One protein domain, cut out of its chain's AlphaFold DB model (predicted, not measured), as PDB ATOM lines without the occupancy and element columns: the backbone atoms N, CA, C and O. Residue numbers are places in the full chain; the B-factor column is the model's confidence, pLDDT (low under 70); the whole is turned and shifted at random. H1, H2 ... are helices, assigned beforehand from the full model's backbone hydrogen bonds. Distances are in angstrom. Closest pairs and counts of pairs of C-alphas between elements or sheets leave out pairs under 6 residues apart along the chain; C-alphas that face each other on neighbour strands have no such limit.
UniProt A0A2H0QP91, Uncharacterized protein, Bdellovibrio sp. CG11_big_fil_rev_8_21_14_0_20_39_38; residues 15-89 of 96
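What this domain is: This is residues 15 to 89 of the 96 residues of an uncharacterized protein of Bdellovibrio sp. CG11_big_fil_rev_8_21_14_0_20_39_38 (UniProt A0A2H0QP91). Two helices, H1 and H2, pack on each other and run the same way, and a long loop, residues 33 to 73, leads from the last turn of H1 back to the first turn of H2. Residues 35 to 40 and residues 52 to 58 of that loop stick out, near opposite ends of an elongated, loose whole. The 75 printed residues have two named helices, H1 then H2, and no named strand; the class is all helix, though under half of the residues, 33 of 75, are in named elements. The radius of gyration of the C-alphas is 15.1 A, and the spans are 47 by 25 by 17 A.

How they stand to each other: Begin with H1, residues 15 to 32, and go on to H2, residues 74 to 88: they touch, and their closest C-alphas, those of Glu 26 and Leu 84, are 6.7 A apart. H1 touches H2 with residues 22 to 30 alone. They run the same way at a steep tilt of 38 degrees, only just steep, with centres 10.7 A apart. Between them, look at residues 47 to 48, which pair antiparallel with residues 65 to 66. In H2 every O i to N i+4 pair is within hydrogen-bond range; in H1 13 of 14 are.

Where its parts are: Find C-alpha 15 at (-21.505, 25.545, 72.969); from there H1 runs 26.5 A to C-alpha 32. Find C-alpha 74 at (-23.711, 41.265, 71.510); from there H2 runs 20.9 A to C-alpha 88 at (-44.072, 36.577, 71.874).

The domain as a whole: The two C-alphas farthest apart, those of Lys 36 and Asn 55, are 48.7 A from each other. The printed part has no cut, and the link from H1 to H2 is long, 41 residues. In the B-factor column the mean pLDDT of the printed part is 73.0; look for values under 70 in residues 15 to 16 and residues 45 to 72 of this model.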
ATOM      1  N   GLY A  15     -20.317  25.770  73.813       59.09
ATOM      2  CA  GLY A  15     -21.505  25.545  72.969       59.09
ATOM      3  C   GLY A  15     -22.819  25.284  73.727       59.09
ATOM      4  O   GLY A  15     -23.900  25.501  73.182       59.09
ATOM      5  N   GLU A  16     -22.755  24.836  74.981       68.31
ATOM      6  CA  GLU A  16     -23.925  24.641  75.851       68.31
ATOM      7  C   GLU A  16     -24.379  25.969  76.468       68.31
ATOM      8  O   GLU A  16     -25.579  26.192  76.622       68.31
ATOM      9  N   MET A  17     -23.441  26.892  76.708       72.50
ATOM     10  CA  MET A  17     -23.707  28.215  77.282       72.50
ATOM     11  C   MET A  17     -24.727  29.012  76.462       72.50
ATOM     12  O   MET A  17     -25.708  29.512  77.009       72.50
ATOM     13  N   LEU A  18     -24.532  29.115  75.142       75.50
ATOM     14  CA  LEU A  18     -25.437  29.881  74.281       75.50
ATOM     15  C   LEU A  18     -26.839  29.260  74.231       75.50
ATOM     16  O   LEU A  18     -27.847  29.970  74.224       75.50
ATOM     17  N   ARG A  19     -26.906  27.925  74.212       81.19
ATOM     18  CA  ARG A  19     -28.172  27.190  74.226       81.19
ATOM     19  C   ARG A  19     -28.929  27.453  75.522       81.19
ATOM     20  O   ARG A  19     -30.112  27.780  75.484       81.19
ATOM     21  N   ASP A  20     -28.252  27.326  76.651       79.81
ATOM     22  CA  ASP A  20     -28.863  27.481  77.962       79.81
ATOM     23  C   ASP A  20     -29.266  28.940  78.227       79.81
ATOM     24  O   ASP A  20     -30.357  29.196  78.745       79.81
ATOM     25  N   LEU A  21     -28.456  29.905  77.775       79.81
ATOM     26  CA  LEU A  21     -28.817  31.322  77.778       79.81
ATOM     27  C   LEU A  21     -30.095  31.565  76.967       79.81
ATOM     28  O   LEU A  21     -31.020  32.209  77.462       79.81
ATOM     29  N   ARG A  22     -30.187  31.016  75.749       84.12
ATOM     30  CA  ARG A  22     -31.388  31.132  74.908       84.12
ATOM     31  C   ARG A  22     -32.627  30.589  75.617       84.12
ATOM     32  O   ARG A  22     -33.664  31.247  75.583       84.12
ATOM     33  N   VAL A  23     -32.517  29.439  76.286       86.50
ATOM     34  CA  VAL A  23     -33.619  28.856  77.071       86.50
ATOM     35  C   VAL A  23     -34.055  29.802  78.189       86.50
ATOM     36  O   VAL A  23     -35.247  30.038  78.355       86.50
ATOM     37  N   LYS A  24     -33.114  30.408  78.922       85.00
ATOM     38  CA  LYS A  24     -33.447  31.354  79.998       85.00
ATOM     39  C   LYS A  24     -34.091  32.638  79.493       85.00
ATOM     40  O   LYS A  24     -35.051  33.111  80.102       85.00
ATOM     41  N   ILE A  25     -33.608  33.183  78.379       85.19
ATOM     42  CA  ILE A  25     -34.246  34.337  77.737       85.19
ATOM     43  C   ILE A  25     -35.662  33.949  77.290       85.19
ATOM     44  O   ILE A  25     -36.610  34.683  77.553       85.19
ATOM     45  N   GLU A  26     -35.852  32.778  76.684       87.50
ATOM     46  CA  GLU A  26     -37.178  32.306  76.273       87.50
ATOM     47  C   GLU A  26     -38.134  32.111  77.459       87.50
ATOM     48  O   GLU A  26     -39.286  32.545  77.387       87.50
ATOM     49  N   ASP A  27     -37.666  31.535  78.568       86.06
ATOM     50  CA  ASP A  27     -38.440  31.406  79.807       86.06
ATOM     51  C   ASP A  27     -38.904  32.772  80.320       86.06
ATOM     52  O   ASP A  27     -40.064  32.931  80.713       86.06
ATOM     53  N   PHE A  28     -38.029  33.780  80.264       85.00
ATOM     54  CA  PHE A  28     -38.382  35.147  80.627       85.00
ATOM     55  C   PHE A  28     -39.432  35.735  79.694       85.00
ATOM     56  O   PHE A  28     -40.433  36.261  80.175       85.00
ATOM     57  N   PHE A  29     -39.262  35.613  78.377       84.19
ATOM     58  CA  PHE A  29     -40.258  36.096  77.417       84.19
ATOM     59  C   PHE A  29     -41.604  35.403  77.619       84.19
ATOM     60  O   PHE A  29     -42.642  36.062  77.632       84.19
ATOM     61  N   LYS A  30     -41.605  34.088  77.854       85.69
ATOM     62  CA  LYS A  30     -42.813  33.322  78.156       85.69
ATOM     63  C   LYS A  30     -43.476  33.818  79.436       85.69
ATOM     64  O   LYS A  30     -44.678  34.073  79.426       85.69
ATOM     65  N   TRP A  31     -42.716  33.995  80.515       85.06
ATOM     66  CA  TRP A  31     -43.223  34.520  81.781       85.06
ATOM     67  C   TRP A  31     -43.782  35.939  81.619       85.06
ATOM     68  O   TRP A  31     -44.946  36.184  81.944       85.06
ATOM     69  N   TYR A  32     -42.998  36.843  81.031       82.44
ATOM     70  CA  TYR A  32     -43.329  38.254  80.857       82.44
ATOM     71  C   TYR A  32     -44.482  38.464  79.859       82.44
ATOM     72  O   TYR A  32     -45.283  39.393  79.984       82.44
ATOM     73  N   SER A  33     -44.670  37.537  78.914       83.44
ATOM     74  CA  SER A  33     -45.804  37.567  77.988       83.44
ATOM     75  C   SER A  33     -47.173  37.398  78.663       83.44
ATOM     76  O   SER A  33     -48.174  37.806  78.070       83.44
ATOM     77  N   ASN A  34     -47.235  36.876  79.895       85.62
ATOM     78  CA  ASN A  34     -48.490  36.704  80.637       85.62
ATOM     79  C   ASN A  34     -49.002  38.000  81.290       85.62
ATOM     80  O   ASN A  34     -50.149  38.054  81.735       85.62
ATOM     81  N   PHE A  35     -48.180  39.048  81.365       83.38
ATOM     82  CA  PHE A  35     -48.571  40.314  81.983       83.38
ATOM     83  C   PHE A  35     -49.444  41.141  81.033       83.38
ATOM     84  O   PHE A  35     -49.218  41.163  79.826       83.38
ATOM     85  N   LYS A  36     -50.455  41.840  81.566       74.69
ATOM     86  CA  LYS A  36     -51.338  42.706  80.756       74.69
ATOM     87  C   LYS A  36     -50.705  44.061  80.423       74.69
ATOM     88  O   LYS A  36     -50.902  44.558  79.321       74.69
ATOM     89  N   ASN A  37     -49.918  44.617  81.346       75.94
ATOM     90  CA  ASN A  37     -49.192  45.874  81.168       75.94
ATOM     91  C   ASN A  37     -47.712  45.550  80.959       75.94
ATOM     92  O   ASN A  37     -46.978  45.375  81.927       75.94
ATOM     93  N   LYS A  38     -47.303  45.393  79.699       76.69
ATOM     94  CA  LYS A  38     -45.915  45.092  79.336       76.69
ATOM     95  C   LYS A  38     -45.242  46.386  78.913       76.69
ATOM     96  O   LYS A  38     -45.598  46.952  77.883       76.69
ATOM     97  N   GLU A  39     -44.274  46.837  79.692       78.50
ATOM     98  CA  GLU A  39     -43.357  47.874  79.233       78.50
ATOM     99  C   GLU A  39     -42.334  47.267  78.258       78.50
ATOM    100  O   GLU A  39     -41.998  46.079  78.391       78.50
ATOM    101  N   PRO A  40     -41.847  48.042  77.272       78.69
ATOM    102  CA  PRO A  40     -40.795  47.586  76.375       78.69
ATOM    103  C   PRO A  40     -39.545  47.164  77.150       78.69
ATOM    104  O   PRO A  40     -39.147  47.832  78.104       78.69
ATOM    105  N   ILE A  41     -38.900  46.079  76.721       79.12
ATOM    106  CA  ILE A  41     -37.606  45.683  77.288       79.12
ATOM    107  C   ILE A  41     -36.561  46.682  76.777       79.12
ATOM    108  O   ILE A  41     -36.340  46.759  75.568       79.12
ATOM    109  N   GLN A  42     -35.964  47.457  77.691       75.69
ATOM    110  CA  GLN A  42     -35.040  48.551  77.348       75.69
ATOM    111  C   GLN A  42     -33.555  48.197  77.480       75.69
ATOM    112  O   GLN A  42     -32.720  48.746  76.766       75.69
ATOM    113  N   LEU A  43     -33.227  47.314  78.424       72.62
ATOM    114  CA  LEU A  43     -31.857  46.984  78.798       72.62
ATOM    115  C   LEU A  43     -31.763  45.491  79.110       72.62
ATOM    116  O   LEU A  43     -32.641  44.935  79.771       72.62
ATOM    117  N   VAL A  44     -30.692  44.864  78.631       71.19
ATOM    118  CA  VAL A  44     -30.312  43.492  78.966       71.19
ATOM    119  C   VAL A  44     -28.846  43.519  79.360       71.19
ATOM    120  O   VAL A  44     -28.017  43.946  78.565       71.19
ATOM    121  N   GLU A  45     -28.545  43.057  80.568       69.56
ATOM    122  CA  GLU A  45     -27.183  42.973  81.092       69.56
ATOM    123  C   GLU A  45     -26.873  41.519  81.444       69.56
ATOM    124  O   GLU A  45     -27.671  40.848  82.110       69.56
ATOM    125  N   LEU A  46     -25.707  41.032  81.016       69.25
ATOM    126  CA  LEU A  46     -25.199  39.722  81.399       69.25
ATOM    127  C   LEU A  46     -24.032  39.927  82.367       69.25
ATOM    128  O   LEU A  46     -22.969  40.398  81.981       69.25
ATOM    129  N   MET A  47     -24.230  39.573  83.636       66.69
ATOM    130  CA  MET A  47     -23.218  39.757  84.678       66.69
ATOM    131  C   MET A  47     -22.719  38.402  85.171       66.69
ATOM    132  O   MET A  47     -23.524  37.539  85.523       66.69
ATOM    133  N   THR A  48     -21.399  38.239  85.262       67.25
ATOM    134  CA  THR A  48     -20.765  37.061  85.874       67.25
ATOM    135  C   THR A  48     -19.843  37.457  87.022       67.25
ATOM    136  O   THR A  48     -19.175  38.490  86.969       67.25
ATOM    137  N   SER A  49     -19.810  36.633  88.069       64.44
ATOM    138  CA  SER A  49     -18.842  36.726  89.170       64.44
ATOM    139  C   SER A  49     -17.683  35.741  89.036       64.44
ATOM    140  O   SER A  49     -16.684  35.887  89.736       64.44
ATOM    141  N   ASP A  50     -17.802  34.750  88.151       60.94
ATOM    142  CA  ASP A  50     -16.984  33.530  88.206       60.94
ATOM    143  C   ASP A  50     -15.847  33.515  87.173       60.94
ATOM    144  O   ASP A  50     -15.218  32.485  86.925       60.94
ATOM    145  N   MET A  51     -15.542  34.666  86.570       60.75
ATOM    146  CA  MET A  51     -14.425  34.777  85.636       60.75
ATOM    147  C   MET A  51     -13.075  34.734  86.349       60.75
ATOM    148  O   MET A  51     -12.812  35.481  87.291       60.75
ATOM    149  N   LYS A  52     -12.176  33.892  85.833       55.81
ATOM    150  CA  LYS A  52     -10.753  33.885  86.182       55.81
ATOM    151  C   LYS A  52      -9.974  34.479  85.013       55.81
ATOM    152  O   LYS A  52     -10.070  33.986  83.898       55.81
ATOM    153  N   CYS A  53      -9.219  35.545  85.264       56.97
ATOM    154  CA  CYS A  53      -8.331  36.127  84.258       56.97
ATOM    155  C   CYS A  53      -7.122  35.202  84.054       56.97
ATOM    156  O   CYS A  53      -6.413  34.926  85.027       56.97
ATOM    157  N   ASP A  54      -6.842  34.781  82.816       55.91
ATOM    158  CA  ASP A  54      -5.683  33.923  82.495       55.91
ATOM    159  C   ASP A  54      -4.347  34.534  82.959       55.91
ATOM    160  O   ASP A  54      -3.430  33.828  83.377       55.91
ATOM    161  N   ASN A  55      -4.260  35.867  83.007       56.16
ATOM    162  CA  ASN A  55      -3.061  36.603  83.412       56.16
ATOM    163  C   ASN A  55      -2.986  36.949  84.913       56.16
ATOM    164  O   ASN A  55      -2.303  37.902  85.285       56.16
ATOM    165  N   LYS A  56      -3.669  36.207  85.800       57.59
ATOM    166  CA  LYS A  56      -3.682  36.467  87.263       57.59
ATOM    167  C   LYS A  56      -4.059  37.910  87.629       57.59
ATOM    168  O   LYS A  56      -3.599  38.452  88.635       57.59
ATOM    169  N   CYS A  57      -4.895  38.537  86.810       59.47
ATOM    170  CA  CYS A  57      -5.410  39.874  87.058       59.47
ATOM    171  C   CYS A  57      -6.154  39.845  88.398       59.47
ATOM    172  O   CYS A  57      -7.049  39.018  88.584       59.47
ATOM    173  N   ALA A  58      -5.768  40.702  89.344       57.53
ATOM    174  CA  ALA A  58      -6.490  40.844  90.598       57.53
ATOM    175  C   ALA A  58      -7.844  41.487  90.284       57.53
ATOM    176  O   ALA A  58      -7.937  42.707  90.178       57.53
ATOM    177  N   ILE A  59      -8.875  40.668  90.064       61.56
ATOM    178  CA  ILE A  59     -10.242  41.155  89.896       61.56
ATOM    179  C   ILE A  59     -10.693  41.641  91.280       61.56
ATOM    180  O   ILE A  59     -10.782  40.824  92.202       61.56
ATOM    181  N   PRO A  60     -10.914  42.954  91.477       57.22
ATOM    182  CA  PRO A  60     -11.330  43.467  92.770       57.22
ATOM    183  C   PRO A  60     -12.668  42.837  93.170       57.22
ATOM    184  O   PRO A  60     -13.599  42.758  92.365       57.22
ATOM    185  N   GLY A  61     -12.757  42.364  94.417       50.03
ATOM    186  CA  GLY A  61     -13.957  41.718  94.942       50.03
ATOM    187  C   GLY A  61     -15.167  42.644  94.823       50.03
ATOM    188  O   GLY A  61     -15.195  43.705  95.441       50.03
ATOM    189  N   GLY A  62     -16.146  42.250  94.005       55.06
ATOM    190  CA  GLY A  62     -17.344  43.042  93.707       55.06
ATOM    191  C   GLY A  62     -17.413  43.614  92.289       55.06
ATOM    192  O   GLY A  62     -18.445  44.185  91.934       55.06
ATOM    193  N   LEU A  63     -16.376  43.445  91.461       54.06
ATOM    194  CA  LEU A  63     -16.426  43.841  90.054       54.06
ATOM    195  C   LEU A  63     -17.413  42.945  89.291       54.06
ATOM    196  O   LEU A  63     -17.174  41.752  89.111       54.06
ATOM    197  N   ARG A  64     -18.528  43.529  88.846       56.19
ATOM    198  CA  ARG A  64     -19.445  42.902  87.892       56.19
ATOM    199  C   ARG A  64     -18.963  43.266  86.498       56.19
ATOM    200  O   ARG A  64     -19.030  44.431  86.120       56.19
ATOM    201  N   LEU A  65     -18.426  42.287  85.785       57.75
ATOM    202  CA  LEU A  65     -18.037  42.463  84.393       57.75
ATOM    203  C   LEU A  65     -19.264  42.219  83.521       57.75
ATOM    204  O   LEU A  65     -19.943  41.202  83.693       57.75
ATOM    205  N   ASP A  66     -19.535  43.157  82.615       59.16
ATOM    206  CA  ASP A  66     -20.395  42.872  81.477       59.16
ATOM    207  C   ASP A  66     -19.618  41.930  80.555       59.16
ATOM    208  O   ASP A  66     -18.512  42.244  80.112       59.16
ATOM    209  N   VAL A  67     -20.142  40.721  80.385       63.16
ATOM    210  CA  VAL A  67     -19.479  39.653  79.617       63.16
ATOM    211  C   VAL A  67     -19.961  39.584  78.178       63.16
ATOM    212  O   VAL A  67     -19.473  38.754  77.399       63.16
ATOM    213  N   VAL A  68     -20.910  40.451  77.832       56.47
ATOM    214  CA  VAL A  68     -21.294  40.709  76.455       56.47
ATOM    215  C   VAL A  68     -20.043  41.201  75.708       56.47
ATOM    216  O   VAL A  68     -19.319  42.059  76.197       56.47
ATOM    217  N   ASP A  69     -19.739  40.574  74.572       53.94
ATOM    218  CA  ASP A  69     -18.525  40.710  73.742       53.94
ATOM    219  C   ASP A  69     -17.231  40.028  74.248       53.94
ATOM    220  O   ASP A  69     -16.282  39.896  73.474       53.94
ATOM    221  N   LEU A  70     -17.180  39.509  75.485       59.59
ATOM    222  CA  LEU A  70     -16.049  38.697  75.986       59.59
ATOM    223  C   LEU A  70     -16.282  37.184  75.866       59.59
ATOM    224  O   LEU A  70     -15.340  36.436  75.612       59.59
ATOM    225  N   LEU A  71     -17.520  36.735  76.085       62.59
ATOM    226  CA  LEU A  71     -17.912  35.319  75.997       62.59
ATOM    227  C   LEU A  71     -18.988  35.071  74.936       62.59
ATOM    228  O   LEU A  71     -19.056  33.988  74.364       62.59
ATOM    229  N   ILE A  72     -19.853  36.058  74.692       69.62
ATOM    230  CA  ILE A  72     -20.942  35.972  73.718       69.62
ATOM    231  C   ILE A  72     -21.044  37.311  72.998       69.62
ATOM    232  O   ILE A  72     -21.209  38.344  73.641       69.62
ATOM    233  N   ASP A  73     -20.995  37.278  71.669       72.88
ATOM    234  CA  ASP A  73     -21.166  38.455  70.815       72.88
ATOM    235  C   ASP A  73     -22.534  39.119  71.069       72.88
ATOM    236  O   ASP A  73     -23.588  38.470  70.984       72.88
ATOM    237  N   SER A  74     -22.520  40.423  71.355       70.81
ATOM    238  CA  SER A  74     -23.711  41.265  71.510       70.81
ATOM    239  C   SER A  74     -24.688  41.134  70.340       70.81
ATOM    240  O   SER A  74     -25.907  41.171  70.534       70.81
ATOM    241  N   THR A  75     -24.180  40.905  69.129       77.19
ATOM    242  CA  THR A  75     -24.970  40.668  67.915       77.19
ATOM    243  C   THR A  75     -25.817  39.404  68.041       77.19
ATOM    244  O   THR A  75     -26.997  39.398  67.685       77.19
ATOM    245  N   THR A  76     -25.253  38.341  68.616       79.81
ATOM    246  CA  THR A  76     -25.957  37.069  68.825       79.81
ATOM    247  C   THR A  76     -27.091  37.234  69.835       79.81
ATOM    248  O   THR A  76     -28.203  36.758  69.601       79.81
ATOM    249  N   ILE A  77     -26.851  37.970  70.925       80.06
ATOM    250  CA  ILE A  77     -27.879  38.260  71.936       80.06
ATOM    251  C   ILE A  77     -28.998  39.111  71.329       80.06
ATOM    252  O   ILE A  77     -30.174  38.778  71.489       80.06
ATOM    253  N   LYS A  78     -28.658  40.163  70.573       82.38
ATOM    254  CA  LYS A  78     -29.640  41.003  69.868       82.38
ATOM    255  C   LYS A  78     -30.510  40.180  68.917       82.38
ATOM    256  O   LYS A  78     -31.728  40.346  68.930       82.38
ATOM    257  N   ASN A  79     -29.921  39.254  68.162       85.88
ATOM    258  CA  ASN A  79     -30.665  38.373  67.260       85.88
ATOM    259  C   ASN A  79     -31.640  37.458  68.018       85.88
ATOM    260  O   ASN A  79     -32.817  37.406  67.664       85.88
ATOM    261  N   ILE A  80     -31.201  36.810  69.104       85.56
ATOM    262  CA  ILE A  80     -32.075  35.972  69.950       85.56
ATOM    263  C   ILE A  80     -33.239  36.798  70.514       85.56
ATOM    264  O   ILE A  80     -34.392  36.364  70.494       85.56
ATOM    265  N   MET A  81     -32.948  38.006  70.994       84.31
ATOM    266  CA  MET A  81     -33.944  38.926  71.537       84.31
ATOM    267  C   MET A  81     -34.965  39.353  70.473       84.31
ATOM    268  O   MET A  81     -36.169  39.317  70.730       84.31
ATOM    269  N   LEU A  82     -34.519  39.702  69.262       86.25
ATOM    270  CA  LEU A  82     -35.397  40.054  68.142       86.25
ATOM    271  C   LEU A  82     -36.289  38.875  67.719       86.25
ATOM    272  O   LEU A  82     -37.504  39.053  67.564       86.25
ATOM    273  N   GLU A  83     -35.730  37.666  67.612       89.19
ATOM    274  CA  GLU A  83     -36.482  36.439  67.313       89.19
ATOM    275  C   GLU A  83     -37.590  36.189  68.348       89.19
ATOM    276  O   GLU A  83     -38.758  35.984  67.997       89.19
ATOM    277  N   LEU A  84     -37.248  36.247  69.639       86.38
ATOM    278  CA  LEU A  84     -38.199  36.004  70.726       86.38
ATOM    279  C   LEU A  84     -39.231  37.132  70.851       86.38
ATOM    280  O   LEU A  84     -40.403  36.859  71.113       86.38
ATOM    281  N   SER A  85     -38.856  38.383  70.580       85.12
ATOM    282  CA  SER A  85     -39.805  39.505  70.550       85.12
ATOM    283  C   SER A  85     -40.891  39.323  69.502       85.12
ATOM    284  O   SER A  85     -42.071  39.524  69.794       85.12
ATOM    285  N   THR A  86     -40.509  38.833  68.323       86.25
ATOM    286  CA  THR A  86     -41.443  38.524  67.241       86.25
ATOM    287  C   THR A  86     -42.346  37.359  67.644       86.25
ATOM    288  O   THR A  86     -43.568  37.442  67.506       86.25
ATOM    289  N   LYS A  87     -41.766  36.298  68.224       88.69
ATOM    290  CA  LYS A  87     -42.492  35.102  68.680       88.69
ATOM    291  C   LYS A  87     -43.542  35.416  69.753       88.69
ATOM    292  O   LYS A  87     -44.660  34.911  69.678       88.69
ATOM    293  N   TYR A  88     -43.206  36.257  70.730       85.44
ATOM    294  CA  TYR A  88     -44.072  36.577  71.874       85.44
ATOM    295  C   TYR A  88     -44.825  37.911  71.738       85.44
ATOM    296  O   TYR A  88     -45.492  38.336  72.685       85.44
ATOM    297  N   LYS A  89     -44.754  38.558  70.564       83.81
ATOM    298  CA  LYS A  89     -45.374  39.864  70.266       83.81
ATOM    299  C   LYS A  89     -45.018  40.925  71.313       83.81
ATOM    300  O   LYS A  89     -45.892  41.569  71.895       83.81
TER     301      LYS A  89